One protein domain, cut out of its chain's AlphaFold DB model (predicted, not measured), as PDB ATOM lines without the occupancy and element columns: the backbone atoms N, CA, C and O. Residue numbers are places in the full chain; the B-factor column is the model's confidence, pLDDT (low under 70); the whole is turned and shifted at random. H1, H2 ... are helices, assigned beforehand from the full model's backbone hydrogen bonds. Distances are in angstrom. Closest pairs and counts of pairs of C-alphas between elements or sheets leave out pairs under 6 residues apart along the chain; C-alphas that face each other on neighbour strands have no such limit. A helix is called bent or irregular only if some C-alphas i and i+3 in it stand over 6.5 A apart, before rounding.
ATOM      1  N   SER A   2       5.767  57.198  -6.456       60.97
ATOM      2  CA  SER A   2       4.592  58.084  -6.648       60.97
ATOM      3  C   SER A   2       3.364  57.432  -7.334       60.97
ATOM      4  O   SER A   2       2.231  57.589  -6.877       60.97
ATOM      5  N   GLN A   3       3.561  56.608  -8.371       62.47
ATOM      6  CA  GLN A   3       2.448  56.014  -9.137       62.47
ATOM      7  C   GLN A   3       1.579  55.017  -8.340       62.47
ATOM      8  O   GLN A   3       0.374  54.912  -8.580       62.47
ATOM      9  N   LEU A   4       2.158  54.288  -7.378       62.41
ATOM     10  CA  LEU A   4       1.421  53.317  -6.554       62.41
ATOM     11  C   LEU A   4       0.486  54.006  -5.553       62.41
ATOM     12  O   LEU A   4      -0.642  53.551  -5.352       62.41
ATOM     13  N   ILE A   5       0.932  55.122  -4.970       68.75
ATOM     14  CA  ILE A   5       0.136  55.940  -4.044       68.75
ATOM     15  C   ILE A   5      -1.075  56.517  -4.782       68.75
ATOM     16  O   ILE A   5      -2.204  56.421  -4.298       68.75
ATOM     17  N   ASN A   6      -0.857  57.008  -6.002       75.25
ATOM     18  CA  ASN A   6      -1.903  57.599  -6.831       75.25
ATOM     19  C   ASN A   6      -2.991  56.569  -7.214       75.25
ATOM     20  O   ASN A   6      -4.184  56.792  -7.007       75.25
ATOM     21  N   ARG A   7      -2.593  55.355  -7.626       78.25
ATOM     22  CA  ARG A   7      -3.540  54.250  -7.892       78.25
ATOM     23  C   ARG A   7      -4.339  53.832  -6.657       78.25
ATOM     24  O   ARG A   7      -5.506  53.464  -6.779       78.25
ATOM     25  N   ARG A   8      -3.724  53.840  -5.470       81.94
ATOM     26  CA  ARG A   8      -4.407  53.480  -4.218       81.94
ATOM     27  C   ARG A   8      -5.452  54.527  -3.832       81.94
ATOM     28  O   ARG A   8      -6.560  54.150  -3.457       81.94
ATOM     29  N   MET A   9      -5.119  55.808  -3.981       84.31
ATOM     30  CA  MET A   9      -6.037  56.927  -3.756       84.31
ATOM     31  C   MET A   9      -7.228  56.888  -4.716       84.31
ATOM     32  O   MET A   9      -8.367  56.938  -4.261       84.31
ATOM     33  N   MET A  10      -6.990  56.675  -6.014       84.06
ATOM     34  CA  MET A  10      -8.073  56.549  -6.995       84.06
ATOM     35  C   MET A  10      -9.044  55.412  -6.655       84.06
ATOM     36  O   MET A  10     -10.254  55.617  -6.636       84.06
ATOM     37  N   LYS A  11      -8.533  54.226  -6.296       84.19
ATOM     38  CA  LYS A  11      -9.385  53.098  -5.876       84.19
ATOM     39  C   LYS A  11     -10.202  53.418  -4.624       84.19
ATOM     40  O   LYS A  11     -11.338  52.967  -4.510       84.19
ATOM     41  N   LYS A  12      -9.623  54.169  -3.685       88.06
ATOM     42  CA  LYS A  12     -10.309  54.593  -2.462       88.06
ATOM     43  C   LYS A  12     -11.447  55.563  -2.779       88.06
ATOM     44  O   LYS A  12     -12.552  55.343  -2.296       88.06
ATOM     45  N   HIS A  13     -11.195  56.579  -3.604       90.38
ATOM     46  CA  HIS A  13     -12.223  57.535  -4.021       90.38
ATOM     47  C   HIS A  13     -13.336  56.862  -4.814       90.38
ATOM     48  O   HIS A  13     -14.503  57.116  -4.538       90.38
ATOM     49  N   TYR A  14     -12.990  55.938  -5.710       90.06
ATOM     50  CA  TYR A  14     -13.974  55.138  -6.432       90.06
ATOM     51  C   TYR A  14     -14.878  54.351  -5.475       90.06
ATOM     52  O   TYR A  14     -16.096  54.469  -5.533       90.06
ATOM     53  N   ALA A  15     -14.289  53.603  -4.535       90.81
ATOM     54  CA  ALA A  15     -15.059  52.838  -3.554       90.81
ATOM     55  C   ALA A  15     -15.950  53.740  -2.683       90.81
ATOM     56  O   ALA A  15     -17.094  53.392  -2.406       90.81
ATOM     57  N   GLN A  16     -15.445  54.906  -2.270       94.31
ATOM     58  CA  GLN A  16     -16.237  55.891  -1.534       94.31
ATOM     59  C   GLN A  16     -17.399  56.430  -2.372       94.31
ATOM     60  O   GLN A  16     -18.502  56.515  -1.847       94.31
ATOM     61  N   GLY A  17     -17.172  56.730  -3.653       94.38
ATOM     62  CA  GLY A  17     -18.211  57.164  -4.585       94.38
ATOM     63  C   GLY A  17     -19.334  56.139  -4.693       94.38
ATOM     64  O   GLY A  17     -20.477  56.461  -4.399       94.38
ATOM     65  N   VAL A  18     -19.000  54.876  -4.976       93.31
ATOM     66  CA  VAL A  18     -19.998  53.794  -5.066       93.31
ATOM     67  C   VAL A  18     -20.777  53.630  -3.754       93.31
ATOM     68  O   VAL A  18     -21.993  53.469  -3.765       93.31
ATOM     69  N   ILE A  19     -20.104  53.693  -2.600       95.88
ATOM     70  CA  ILE A  19     -20.771  53.587  -1.291       95.88
ATOM     71  C   ILE A  19     -21.717  54.772  -1.038       95.88
ATOM     72  O   ILE A  19     -22.750  54.585  -0.395       95.88
ATOM     73  N   SER A  20     -21.374  55.977  -1.496       96.69
ATOM     74  CA  SER A  20     -22.246  57.152  -1.397       96.69
ATOM     75  C   SER A  20     -23.474  57.021  -2.296       96.69
ATOM     76  O   SER A  20     -24.583  57.273  -1.835       96.69
ATOM     77  N   GLU A  21     -23.304  56.550  -3.530       96.69
ATOM     78  CA  GLU A  21     -24.415  56.277  -4.455       96.69
ATOM     79  C   GLU A  21     -25.367  55.216  -3.876       96.69
ATOM     80  O   GLU A  21     -26.580  55.404  -3.848       96.69
ATOM     81  N   LEU A  22     -24.835  54.140  -3.285       95.88
ATOM     82  CA  LEU A  22     -25.656  53.147  -2.579       95.88
ATOM     83  C   LEU A  22     -26.447  53.760  -1.410       95.88
ATOM     84  O   LEU A  22     -27.579  53.356  -1.154       95.88
ATOM     85  N   GLN A  23     -25.892  54.746  -0.700       97.19
ATOM     86  CA  GLN A  23     -26.642  55.456   0.344       97.19
ATOM     87  C   GLN A  23     -27.778  56.300  -0.235       97.19
ATOM     88  O   GLN A  23     -28.863  56.319   0.343       97.19
ATOM     89  N   GLN A  24     -27.566  56.938  -1.389       96.75
ATOM     90  CA  GLN A  24     -28.621  57.667  -2.102       96.75
ATOM     91  C   GLN A  24     -29.737  56.738  -2.600       96.75
ATOM     92  O   GLN A  24     -30.898  57.133  -2.611       96.75
ATOM     93  N   LEU A  25     -29.413  55.480  -2.913       94.31
ATOM     94  CA  LEU A  25     -30.389  54.430  -3.236       94.31
ATOM     95  C   LEU A  25     -31.147  53.883  -2.007       94.31
ATOM     96  O   LEU A  25     -31.976  52.985  -2.142       94.31
ATOM     97  N   GLY A  26     -30.885  54.419  -0.809       94.56
ATOM     98  CA  GLY A  26     -31.632  54.116   0.414       94.56
ATOM     99  C   GLY A  26     -30.952  53.131   1.365       94.56
ATOM    100  O   GLY A  26     -31.545  52.754   2.377       94.56
ATOM    101  N   TYR A  27     -29.709  52.716   1.099       95.06
ATOM    102  CA  TYR A  27     -28.981  51.842   2.017       95.06
ATOM    103  C   TYR A  27     -28.420  52.645   3.199       95.06
ATOM    104  O   TYR A  27     -27.633  53.571   2.999       95.06
ATOM    105  N   PRO A  28     -28.683  52.250   4.458       95.75
ATOM    106  CA  PRO A  28     -27.953  52.795   5.597       95.75
ATOM    107  C   PRO A  28     -26.443  52.592   5.417       95.75
ATOM    108  O   PRO A  28     -26.021  51.536   4.951       95.75
ATOM    109  N   CYS A  29     -25.607  53.538   5.854       93.12
ATOM    110  CA  CYS A  29     -24.147  53.510   5.639       93.12
ATOM    111  C   CYS A  29     -23.480  52.148   5.944       93.12
ATOM    112  O   CYS A  29     -22.634  51.676   5.181       93.12
ATOM    113  N   LYS A  30     -23.887  51.463   7.026       95.06
ATOM    114  CA  LYS A  30     -23.391  50.110   7.346       95.06
ATOM    115  C   LYS A  30     -23.792  49.068   6.292       95.06
ATOM    116  O   LYS A  30     -22.959  48.254   5.903       95.06
ATOM    117  N   GLN A  31     -25.039  49.103   5.824       94.06
ATOM    118  CA  GLN A  31     -25.542  48.191   4.795       94.06
ATOM    119  C   GLN A  31     -24.950  48.502   3.417       94.06
ATOM    120  O   GLN A  31     -24.581  47.571   2.715       94.06
ATOM    121  N   ALA A  32     -24.772  49.779   3.070       95.56
ATOM    122  CA  ALA A  32     -24.126  50.194   1.823       95.56
ATOM    123  C   ALA A  32     -22.697  49.635   1.726       95.56
ATOM    124  O   ALA A  32     -22.318  49.028   0.726       95.56
ATOM    125  N   LYS A  33     -21.917  49.753   2.813       95.25
ATOM    126  CA  LYS A  33     -20.582  49.143   2.904       95.25
ATOM    127  C   LYS A  33     -20.640  47.624   2.766       95.25
ATOM    128  O   LYS A  33     -19.837  47.057   2.034       95.25
ATOM    129  N   ALA A  34     -21.570  46.969   3.460       94.31
ATOM    130  CA  ALA A  34     -21.706  45.517   3.409       94.31
ATOM    131  C   ALA A  34     -22.060  45.017   1.997       94.31
ATOM    132  O   ALA A  34     -21.413  44.091   1.514       94.31
ATOM    133  N   ALA A  35     -23.021  45.658   1.326       92.69
ATOM    134  CA  ALA A  35     -23.401  45.354  -0.053       92.69
ATOM    135  C   ALA A  35     -22.217  45.553  -1.010       92.69
ATOM    136  O   ALA A  35     -21.885  44.653  -1.780       92.69
ATOM    137  N   PHE A  36     -21.509  46.681  -0.891       93.81
ATOM    138  CA  PHE A  36     -20.314  46.945  -1.689       93.81
ATOM    139  C   PHE A  36     -19.242  45.865  -1.501       93.81
ATOM    140  O   PHE A  36     -18.794  45.270  -2.476       93.81
ATOM    141  N   PHE A  37     -18.830  45.568  -0.263       92.50
ATOM    142  CA  PHE A  37     -17.760  44.593  -0.019       92.50
ATOM    143  C   PHE A  37     -18.140  43.166  -0.405       92.50
ATOM    144  O   PHE A  37     -17.261  42.405  -0.809       92.50
ATOM    145  N   ARG A  38     -19.423  42.812  -0.296       91.75
ATOM    146  CA  ARG A  38     -19.922  41.495  -0.687       91.75
ATOM    147  C   ARG A  38     -19.783  41.263  -2.190       91.75
ATOM    148  O   ARG A  38     -19.330  40.194  -2.579       91.75
ATOM    149  N   HIS A  39     -20.117  42.260  -3.011       89.19
ATOM    150  CA  HIS A  39     -20.248  42.072  -4.462       89.19
ATOM    151  C   HIS A  39     -19.089  42.628  -5.280       89.19
ATOM    152  O   HIS A  39     -18.794  42.107  -6.353       89.19
ATOM    153  N   TYR A  40     -18.379  43.642  -4.779       87.19
ATOM    154  CA  TYR A  40     -17.368  44.371  -5.548       87.19
ATOM    155  C   TYR A  40     -16.314  43.460  -6.178       87.19
ATOM    156  O   TYR A  40     -15.948  43.665  -7.330       87.19
ATOM    157  N   ARG A  41     -15.805  42.458  -5.448       86.25
ATOM    158  CA  ARG A  41     -14.735  41.591  -5.967       86.25
ATOM    159  C   ARG A  41     -15.201  40.788  -7.174       86.25
ATOM    160  O   ARG A  41     -14.502  40.752  -8.186       86.25
ATOM    161  N   ASP A  42     -16.351  40.146  -7.040       84.81
ATOM    162  CA  ASP A  42     -16.842  39.206  -8.036       84.81
ATOM    163  C   ASP A  42     -17.439  39.974  -9.223       84.81
ATOM    164  O   ASP A  42     -17.081  39.693 -10.364       84.81
ATOM    165  N   MET A  43     -18.189  41.053  -8.975       84.38
ATOM    166  CA  MET A  43     -18.679  41.936 -10.039       84.38
ATOM    167  C   MET A  43     -17.538  42.586 -10.819       84.38
ATOM    168  O   MET A  43     -17.558  42.581 -12.043       84.38
ATOM    169  N   LYS A  44     -16.490  43.068 -10.144       82.62
ATOM    170  CA  LYS A  44     -15.321  43.630 -10.831       82.62
ATOM    171  C   LYS A  44     -14.610  42.605 -11.714       82.62
ATOM    172  O   LYS A  44     -14.026  42.976 -12.730       82.62
ATOM    173  N   ARG A  45     -14.591  41.332 -11.311       83.38
ATOM    174  CA  ARG A  45     -13.962  40.260 -12.091       83.38
ATOM    175  C   ARG A  45     -14.793  39.898 -13.323       83.38
ATOM    176  O   ARG A  45     -14.202  39.609 -14.355       83.38
ATOM    177  N   THR A  46     -16.119  39.921 -13.200       79.38
ATOM    178  CA  THR A  46     -17.053  39.545 -14.272       79.38
ATOM    179  C   THR A  46     -17.308  40.683 -15.259       79.38
ATOM    180  O   THR A  46     -17.270  40.462 -16.463       79.38
ATOM    181  N   PHE A  47     -17.540  41.896 -14.758       71.50
ATOM    182  CA  PHE A  47     -17.972  43.054 -15.550       71.50
ATOM    183  C   PHE A  47     -16.862  44.094 -15.772       71.50
ATOM    184  O   PHE A  47     -17.030  45.022 -16.555       71.50
ATOM    185  N   GLY A  48     -15.712  43.957 -15.104       72.44
ATOM    186  CA  GLY A  48     -14.666  44.981 -15.110       72.44
ATOM    187  C   GLY A  48     -14.950  46.134 -14.137       72.44
ATOM    188  O   GLY A  48     -15.822  46.055 -13.273       72.44
ATOM    189  N   LEU A  49     -14.147  47.201 -14.218       64.62
ATOM    190  CA  LEU A  49     -14.427  48.451 -13.503       64.62
ATOM    191  C   LEU A  49     -15.336  49.314 -14.375       64.62
ATOM    192  O   LEU A  49     -14.874  49.831 -15.389       64.62
ATOM    193  N   GLU A  50     -16.580  49.507 -13.949       65.06
ATOM    194  CA  GLU A  50     -17.458  50.521 -14.533       65.06
ATOM    195  C   GLU A  50     -16.879  51.918 -14.255       65.06
ATOM    196  O   GLU A  50     -16.657  52.245 -13.080       65.06
ATOM    197  N   PRO A  51     -16.606  52.756 -15.276       68.25
ATOM    198  CA  PRO A  51     -16.104  54.114 -15.072       68.25
ATOM    199  C   PRO A  51     -17.064  54.970 -14.240       68.25
ATOM    200  O   PRO A  51     -16.628  55.872 -13.524       68.25
ATOM    201  N   ASN A  52     -18.363  54.675 -14.319       85.88
ATOM    202  CA  ASN A  52     -19.398  55.410 -13.619       85.88
ATOM    203  C   ASN A  52     -19.762  54.727 -12.292       85.88
ATOM    204  O   ASN A  52     -20.333  53.637 -12.257       85.88
ATOM    205  N   VAL A  53     -19.457  55.405 -11.184       88.94
ATOM    206  CA  VAL A  53     -19.773  54.930  -9.826       88.94
ATOM    207  C   VAL A  53     -21.274  54.760  -9.587       88.94
ATOM    208  O   VAL A  53     -21.652  53.882  -8.814       88.94
ATOM    209  N   SER A  54     -22.114  55.554 -10.258       90.44
ATOM    210  CA  SER A  54     -23.571  55.491 -10.131       90.44
ATOM    211  C   SER A  54     -24.133  54.250 -10.824       90.44
ATOM    212  O   SER A  54     -24.888  53.494 -10.219       90.44
ATOM    213  N   GLU A  55     -23.683  53.959 -12.049       89.19
ATOM    214  CA  GLU A  55     -24.078  52.736 -12.766       89.19
ATOM    215  C   GLU A  55     -23.615  51.482 -12.023       89.19
ATOM    216  O   GLU A  55     -24.387  50.547 -11.815       89.19
ATOM    217  N   PHE A  56     -22.386  51.491 -11.503       89.62
ATOM    218  CA  PHE A  56     -21.898  50.368 -10.709       89.62
ATOM    219  C   PHE A  56     -22.688  50.174  -9.402       89.62
ATOM    220  O   PHE A  56     -22.936  49.041  -8.987       89.62
ATOM    221  N   ALA A  57     -23.114  51.260  -8.751       92.31
ATOM    222  CA  ALA A  57     -23.970  51.187  -7.570       92.31
ATOM    223  C   ALA A  57     -25.360  50.619  -7.892       92.31
ATOM    224  O   ALA A  57     -25.853  49.789  -7.127       92.31
ATOM    225  N   LYS A  58     -25.961  50.996  -9.031       91.81
ATOM    226  CA  LYS A  58     -27.229  50.414  -9.507       91.81
ATOM    227  C   LYS A  58     -27.098  48.915  -9.759       91.81
ATOM    228  O   LYS A  58     -27.940  48.160  -9.290       91.81
ATOM    229  N   LEU A  59     -26.011  48.470 -10.393       89.81
ATOM    230  CA  LEU A  59     -25.752  47.041 -10.601       89.81
ATOM    231  C   LEU A  59     -25.671  46.276  -9.273       89.81
ATOM    232  O   LEU A  59     -26.269  45.209  -9.133       89.81
ATOM    233  N   ILE A  60     -24.955  46.815  -8.278       90.94
ATOM    234  CA  ILE A  60     -24.891  46.212  -6.936       90.94
ATOM    235  C   ILE A  60     -26.285  46.143  -6.302       90.94
ATOM    236  O   ILE A  60     -26.631  45.123  -5.706       90.94
ATOM    237  N   ASP A  61     -27.071  47.215  -6.405       92.44
ATOM    238  CA  ASP A  61     -28.422  47.275  -5.849       92.44
ATOM    239  C   ASP A  61     -29.366  46.260  -6.508       92.44
ATOM    240  O   ASP A  61     -30.057  45.511  -5.814       92.44
ATOM    241  N   GLU A  62     -29.359  46.178  -7.837       89.94
ATOM    242  CA  GLU A  62     -30.119  45.185  -8.593       89.94
ATOM    243  C   GLU A  62     -29.738  43.764  -8.186       89.94
ATOM    244  O   GLU A  62     -30.619  42.933  -7.954       89.94
ATOM    245  N   PHE A  63     -28.442  43.497  -8.021       87.62
ATOM    246  CA  PHE A  63     -27.948  42.188  -7.614       87.62
ATOM    247  C   PHE A  63     -28.357  41.834  -6.176       87.62
ATOM    248  O   PHE A  63     -28.861  40.738  -5.927       87.62
ATOM    249  N   GLU A  64     -28.227  42.763  -5.224       89.19
ATOM    250  CA  GLU A  64     -28.702  42.572  -3.846       89.19
ATOM    251  C   GLU A  64     -30.213  42.332  -3.784       89.19
ATOM    252  O   GLU A  64     -30.678  41.446  -3.060       89.19
ATOM    253  N   LYS A  65     -30.994  43.096  -4.555       88.38
ATOM    254  CA  LYS A  65     -32.443  42.910  -4.656       88.38
ATOM    255  C   LYS A  65     -32.774  41.554  -5.266       88.38
ATOM    256  O   LYS A  65     -33.613  40.850  -4.712       88.38
ATOM    257  N   ALA A  66     -32.105  41.158  -6.348       84.81
ATOM    258  CA  ALA A  66     -32.300  39.862  -6.993       84.81
ATOM    259  C   ALA A  66     -31.980  38.695  -6.046       84.81
ATOM    260  O   ALA A  66     -32.763  37.755  -5.960       84.81
ATOM    261  N   MET A  67     -30.900  38.785  -5.265       81.19
ATOM    262  CA  MET A  67     -30.543  37.771  -4.266       81.19
ATOM    263  C   MET A  67     -31.558  37.644  -3.124       81.19
ATOM    264  O   MET A  67     -31.741  36.558  -2.578       81.19
ATOM    265  N   LYS A  68     -32.187  38.753  -2.720       83.31
ATOM    266  CA  LYS A  68     -33.184  38.776  -1.637       83.31
ATOM    267  C   LYS A  68     -34.603  38.468  -2.107       83.31
ATOM    268  O   LYS A  68     -35.473  38.237  -1.264       83.31
ATOM    269  N   ARG A  69     -34.868  38.495  -3.418       79.00
ATOM    270  CA  ARG A  69     -36.185  38.151  -3.961       79.00
ATOM    271  C   ARG A  69     -36.505  36.704  -3.600       79.00
ATOM    272  O   ARG A  69     -35.763  35.781  -3.920       79.00
ATOM    273  N   LYS A  70     -37.639  36.514  -2.924       76.50
ATOM    274  CA  LYS A  70     -38.232  35.187  -2.771       76.50
ATOM    275  C   LYS A  70     -38.752  34.742  -4.132       76.50
ATOM    276  O   LYS A  70     -39.335  35.556  -4.850       76.50
ATOM    277  N   TYR A  71     -38.548  33.466  -4.447       73.81
ATOM    278  CA  TYR A  71     -39.081  32.875  -5.666       73.81
ATOM    279  C   TYR A  71     -40.600  33.069  -5.725       73.81
ATOM    280  O   TYR A  71     -41.316  32.706  -4.788       73.81
ATOM    281  N   ASN A  72     -41.069  33.645  -6.825       76.50
ATOM    282  CA  ASN A  72     -42.469  33.787  -7.160       76.50
ATOM    283  C   ASN A  72     -42.733  33.007  -8.457       76.50
ATOM    284  O   ASN A  72     -42.246  33.424  -9.508       76.50
ATOM    285  N   PRO A  73     -43.513  31.913  -8.418       75.31
ATOM    286  CA  PRO A  73     -43.814  31.115  -9.606       75.31
ATOM    287  C   PRO A  73     -44.617  31.869 -10.675       75.31
ATOM    288  O   PRO A  73     -44.670  31.422 -11.814       75.31
ATOM    289  N   ASN A  74     -45.208  33.016 -10.328       79.12
ATOM    290  CA  ASN A  74     -45.968  33.855 -11.255       79.12
ATOM    291  C   ASN A  74     -45.125  34.965 -11.915       79.12
ATOM    292  O   ASN A  74     -45.664  35.730 -12.710       79.12
ATOM    293  N   ASP A  75     -43.837  35.101 -11.576       76.81
ATOM    294  CA  ASP A  75     -42.938  36.068 -12.216       76.81
ATOM    295  C   ASP A  75     -42.196  35.391 -13.386       76.81
ATOM    296  O   ASP A  75     -41.330  34.546 -13.144       76.81
ATOM    297  N   PRO A  76     -42.490  35.748 -14.652       77.19
ATOM    298  CA  PRO A  76     -41.849  35.140 -15.819       77.19
ATOM    299  C   PRO A  76     -40.346  35.449 -15.905       77.19
ATOM    300  O   PRO A  76     -39.634  34.784 -16.652       77.19
ATOM    301  N   ASN A  77     -39.842  36.415 -15.128       76.00
ATOM    302  CA  ASN A  77     -38.414  36.725 -15.045       76.00
ATOM    303  C   ASN A  77     -37.676  35.894 -13.980       76.00
ATOM    304  O   ASN A  77     -36.502  36.154 -13.705       76.00
ATOM    305  N   GLN A  78     -38.338  34.919 -13.350       75.62
ATOM    306  CA  GLN A  78     -37.738  34.058 -12.334       75.62
ATOM    307  C   GLN A  78     -37.742  32.597 -12.772       75.62
ATOM    308  O   GLN A  78     -38.774  32.011 -13.081       75.62
ATOM    309  N   ILE A  79     -36.567  31.973 -12.727       73.50
ATOM    310  CA  ILE A  79     -36.397  30.548 -13.015       73.50
ATOM    311  C   ILE A  79     -36.159  29.821 -11.691       73.50
ATOM    312  O   ILE A  79     -35.236  30.155 -10.943       73.50
ATOM    313  N   PHE A  80     -36.973  28.807 -11.391       72.75
ATOM    314  CA  PHE A  80     -36.761  27.966 -10.215       72.75
ATOM    315  C   PHE A  80     -35.567  27.037 -10.437       72.75
ATOM    316  O   PHE A  80     -35.691  26.013 -11.097       72.75
ATOM    317  N   VAL A  81     -34.415  27.359  -9.853       72.12
ATOM    318  CA  VAL A  81     -33.190  26.541  -9.949       72.12
ATOM    319  C   VAL A  81     -32.965  25.613  -8.748       72.12
ATOM    320  O   VAL A  81     -31.966  24.901  -8.707       72.12
ATOM    321  N   GLY A  82     -33.886  25.566  -7.774       67.81
ATOM    322  CA  GLY A  82     -33.747  24.732  -6.567       67.81
ATOM    323  C   GLY A  82     -33.562  23.239  -6.867       67.81
ATOM    324  O   GLY A  82     -32.744  22.576  -6.237       67.81
ATOM    325  N   HIS A  83     -34.222  22.742  -7.913       67.00
ATOM    326  CA  HIS A  83     -34.095  21.358  -8.383       67.00
ATOM    327  C   HIS A  83     -32.692  21.007  -8.928       67.00
ATOM    328  O   HIS A  83     -32.310  19.839  -8.962       67.00
ATOM    329  N   LEU A  84     -31.900  21.998  -9.358       69.19
ATOM    330  CA  LEU A  84     -30.528  21.784  -9.833       69.19
ATOM    331  C   LEU A  84     -29.548  21.615  -8.666       69.19
ATOM    332  O   LEU A  84     -28.600  20.838  -8.767       69.19
ATOM    333  N   TRP A  85     -29.798  22.289  -7.540       55.59
ATOM    334  CA  TRP A  85     -28.959  22.192  -6.343       55.59
ATOM    335  C   TRP A  85     -28.979  20.796  -5.716       55.59
ATOM    336  O   TRP A  85     -27.949  20.332  -5.230       55.59
ATOM    337  N   GLU A  86     -30.109  20.090  -5.791       62.25
ATOM    338  CA  GLU A  86     -30.210  18.694  -5.344       62.25
ATOM    339  C   GLU A  86     -29.309  17.748  -6.150       62.25
ATOM    340  O   GLU A  86     -28.827  16.748  -5.619       62.25
ATOM    341  N   ARG A  87     -29.037  18.074  -7.420       60.59
ATOM    342  CA  ARG A  87     -28.185  17.262  -8.302       60.59
ATOM    343  C   ARG A  87     -26.694  17.518  -8.110       60.59
ATOM    344  O   ARG A  87     -25.917  16.590  -8.276       60.59
ATOM    345  N   VAL A  88     -26.300  18.739  -7.750       69.44
ATOM    346  CA  VAL A  88     -24.886  19.112  -7.531       69.44
ATOM    347  C   VAL A  88     -24.358  18.609  -6.180       69.44
ATOM    348  O   VAL A  88     -23.152  18.529  -5.976       69.44
ATOM    349  N   ARG A  89     -25.249  18.261  -5.241       56.34
ATOM    350  CA  ARG A  89     -24.884  17.756  -3.906       56.34
ATOM    351  C   ARG A  89     -24.663  16.236  -3.830       56.34
ATOM    352  O   ARG A  89     -24.391  15.753  -2.730       56.34
ATOM    353  N   LYS A  90     -24.833  15.509  -4.940       48.69
ATOM    354  CA  LYS A  90     -24.453  14.094  -5.093       48.69
ATOM    355  C   LYS A  90     -23.014  13.990  -5.575       48.69
ATOM    356  O   LYS A  90     -22.338  13.058  -5.100       48.69
TER     357      LYS A  90
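Overview. This is residues 2 to 90 of the 90 residues of an uncharacterized protein of Paenibacillus sp. FSL H7-0331 (UniProt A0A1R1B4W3). Three helices, H1, H2 and H3, meet in a small cluster in which each touches the other two at a large angle; the first part of the long helix H1, residues 2 to 12, sticks out from it as an arm. Toward the other end, residues 69 to 81 lead away from the cluster to the short helix H4, which touches no helix and whose residues 83 to 88 stick out with the last two residues, 89 and 90. The printed part has 89 residues with four named helices, in the order H1, H2, H3, H4, and no named strand; its class is all helix. The whole is loose, with a radius of gyration of the C-alphas of 16.6 A, and elongated, spanning 53 by 32 by 22 A.

Along the chain. H1, the longest helix, covers residues 2 to 24 and is 33.5 A from first to last C-alpha, from C-alpha 2 at (4.592, 58.084, -6.648) to C-alpha 24 at (-28.621, 57.667, -2.102). H2 covers residues 29 to 47 and is 24.4 A long. It is irregular: C-alphas 38 and 41 are 7.4 A apart, and it has a kink of 48 degrees near residue 41. H3 covers residues 53 to 68 and is 22.5 A long. H4 covers residues 82 to 88, 10.5 A, and ends with C-alpha 88 at (-24.886, 19.112, -7.531).

Arrangement. H1 touches H3 with residues 14 to 22 alone, the closest C-alphas being those of Val 18 and Val 53, 4.9 A apart. They run the same way at a steep tilt of 54 degrees. With residues 18 to 23 alone, H1 also touches residues 29 to 36 of H2; the closest C-alphas are those of Leu 22 and Ala 32, 5.5 A apart. These two run opposite ways at a steep tilt of 60 degrees. H2, with residues 35 to 40, touches residues 60 to 64 of H3, the closest C-alphas being those of His 39 and Ile 60, 6.7 A apart; their lines are about perpendicular, at 81 degrees. The packing of the three is mostly crossed, with no pair at a shallow tilt. H4 is apart from H1, H2 and H3. In H1 and H3 every O i to N i+4 pair is within hydrogen-bond range; in H2 13 of 15 are, and in H4 1 of 3, beside 3 of 4 O i to N i+3 pairs.

Size, cuts and confidence. The two C-alphas farthest apart are those of Ser 2 and Asn 74, at 56.3 A. The printed part has no cut and ends at the chain's last residue, 90. The links from H1 to H2 and from H2 to H3 are tight, with 4 and 5 residues; the link from H3 to H4 is long, with 13. The mean pLDDT of the printed part is 82.5; residues 2 to 5, 49 to 51 and 82 to 90 are under 70.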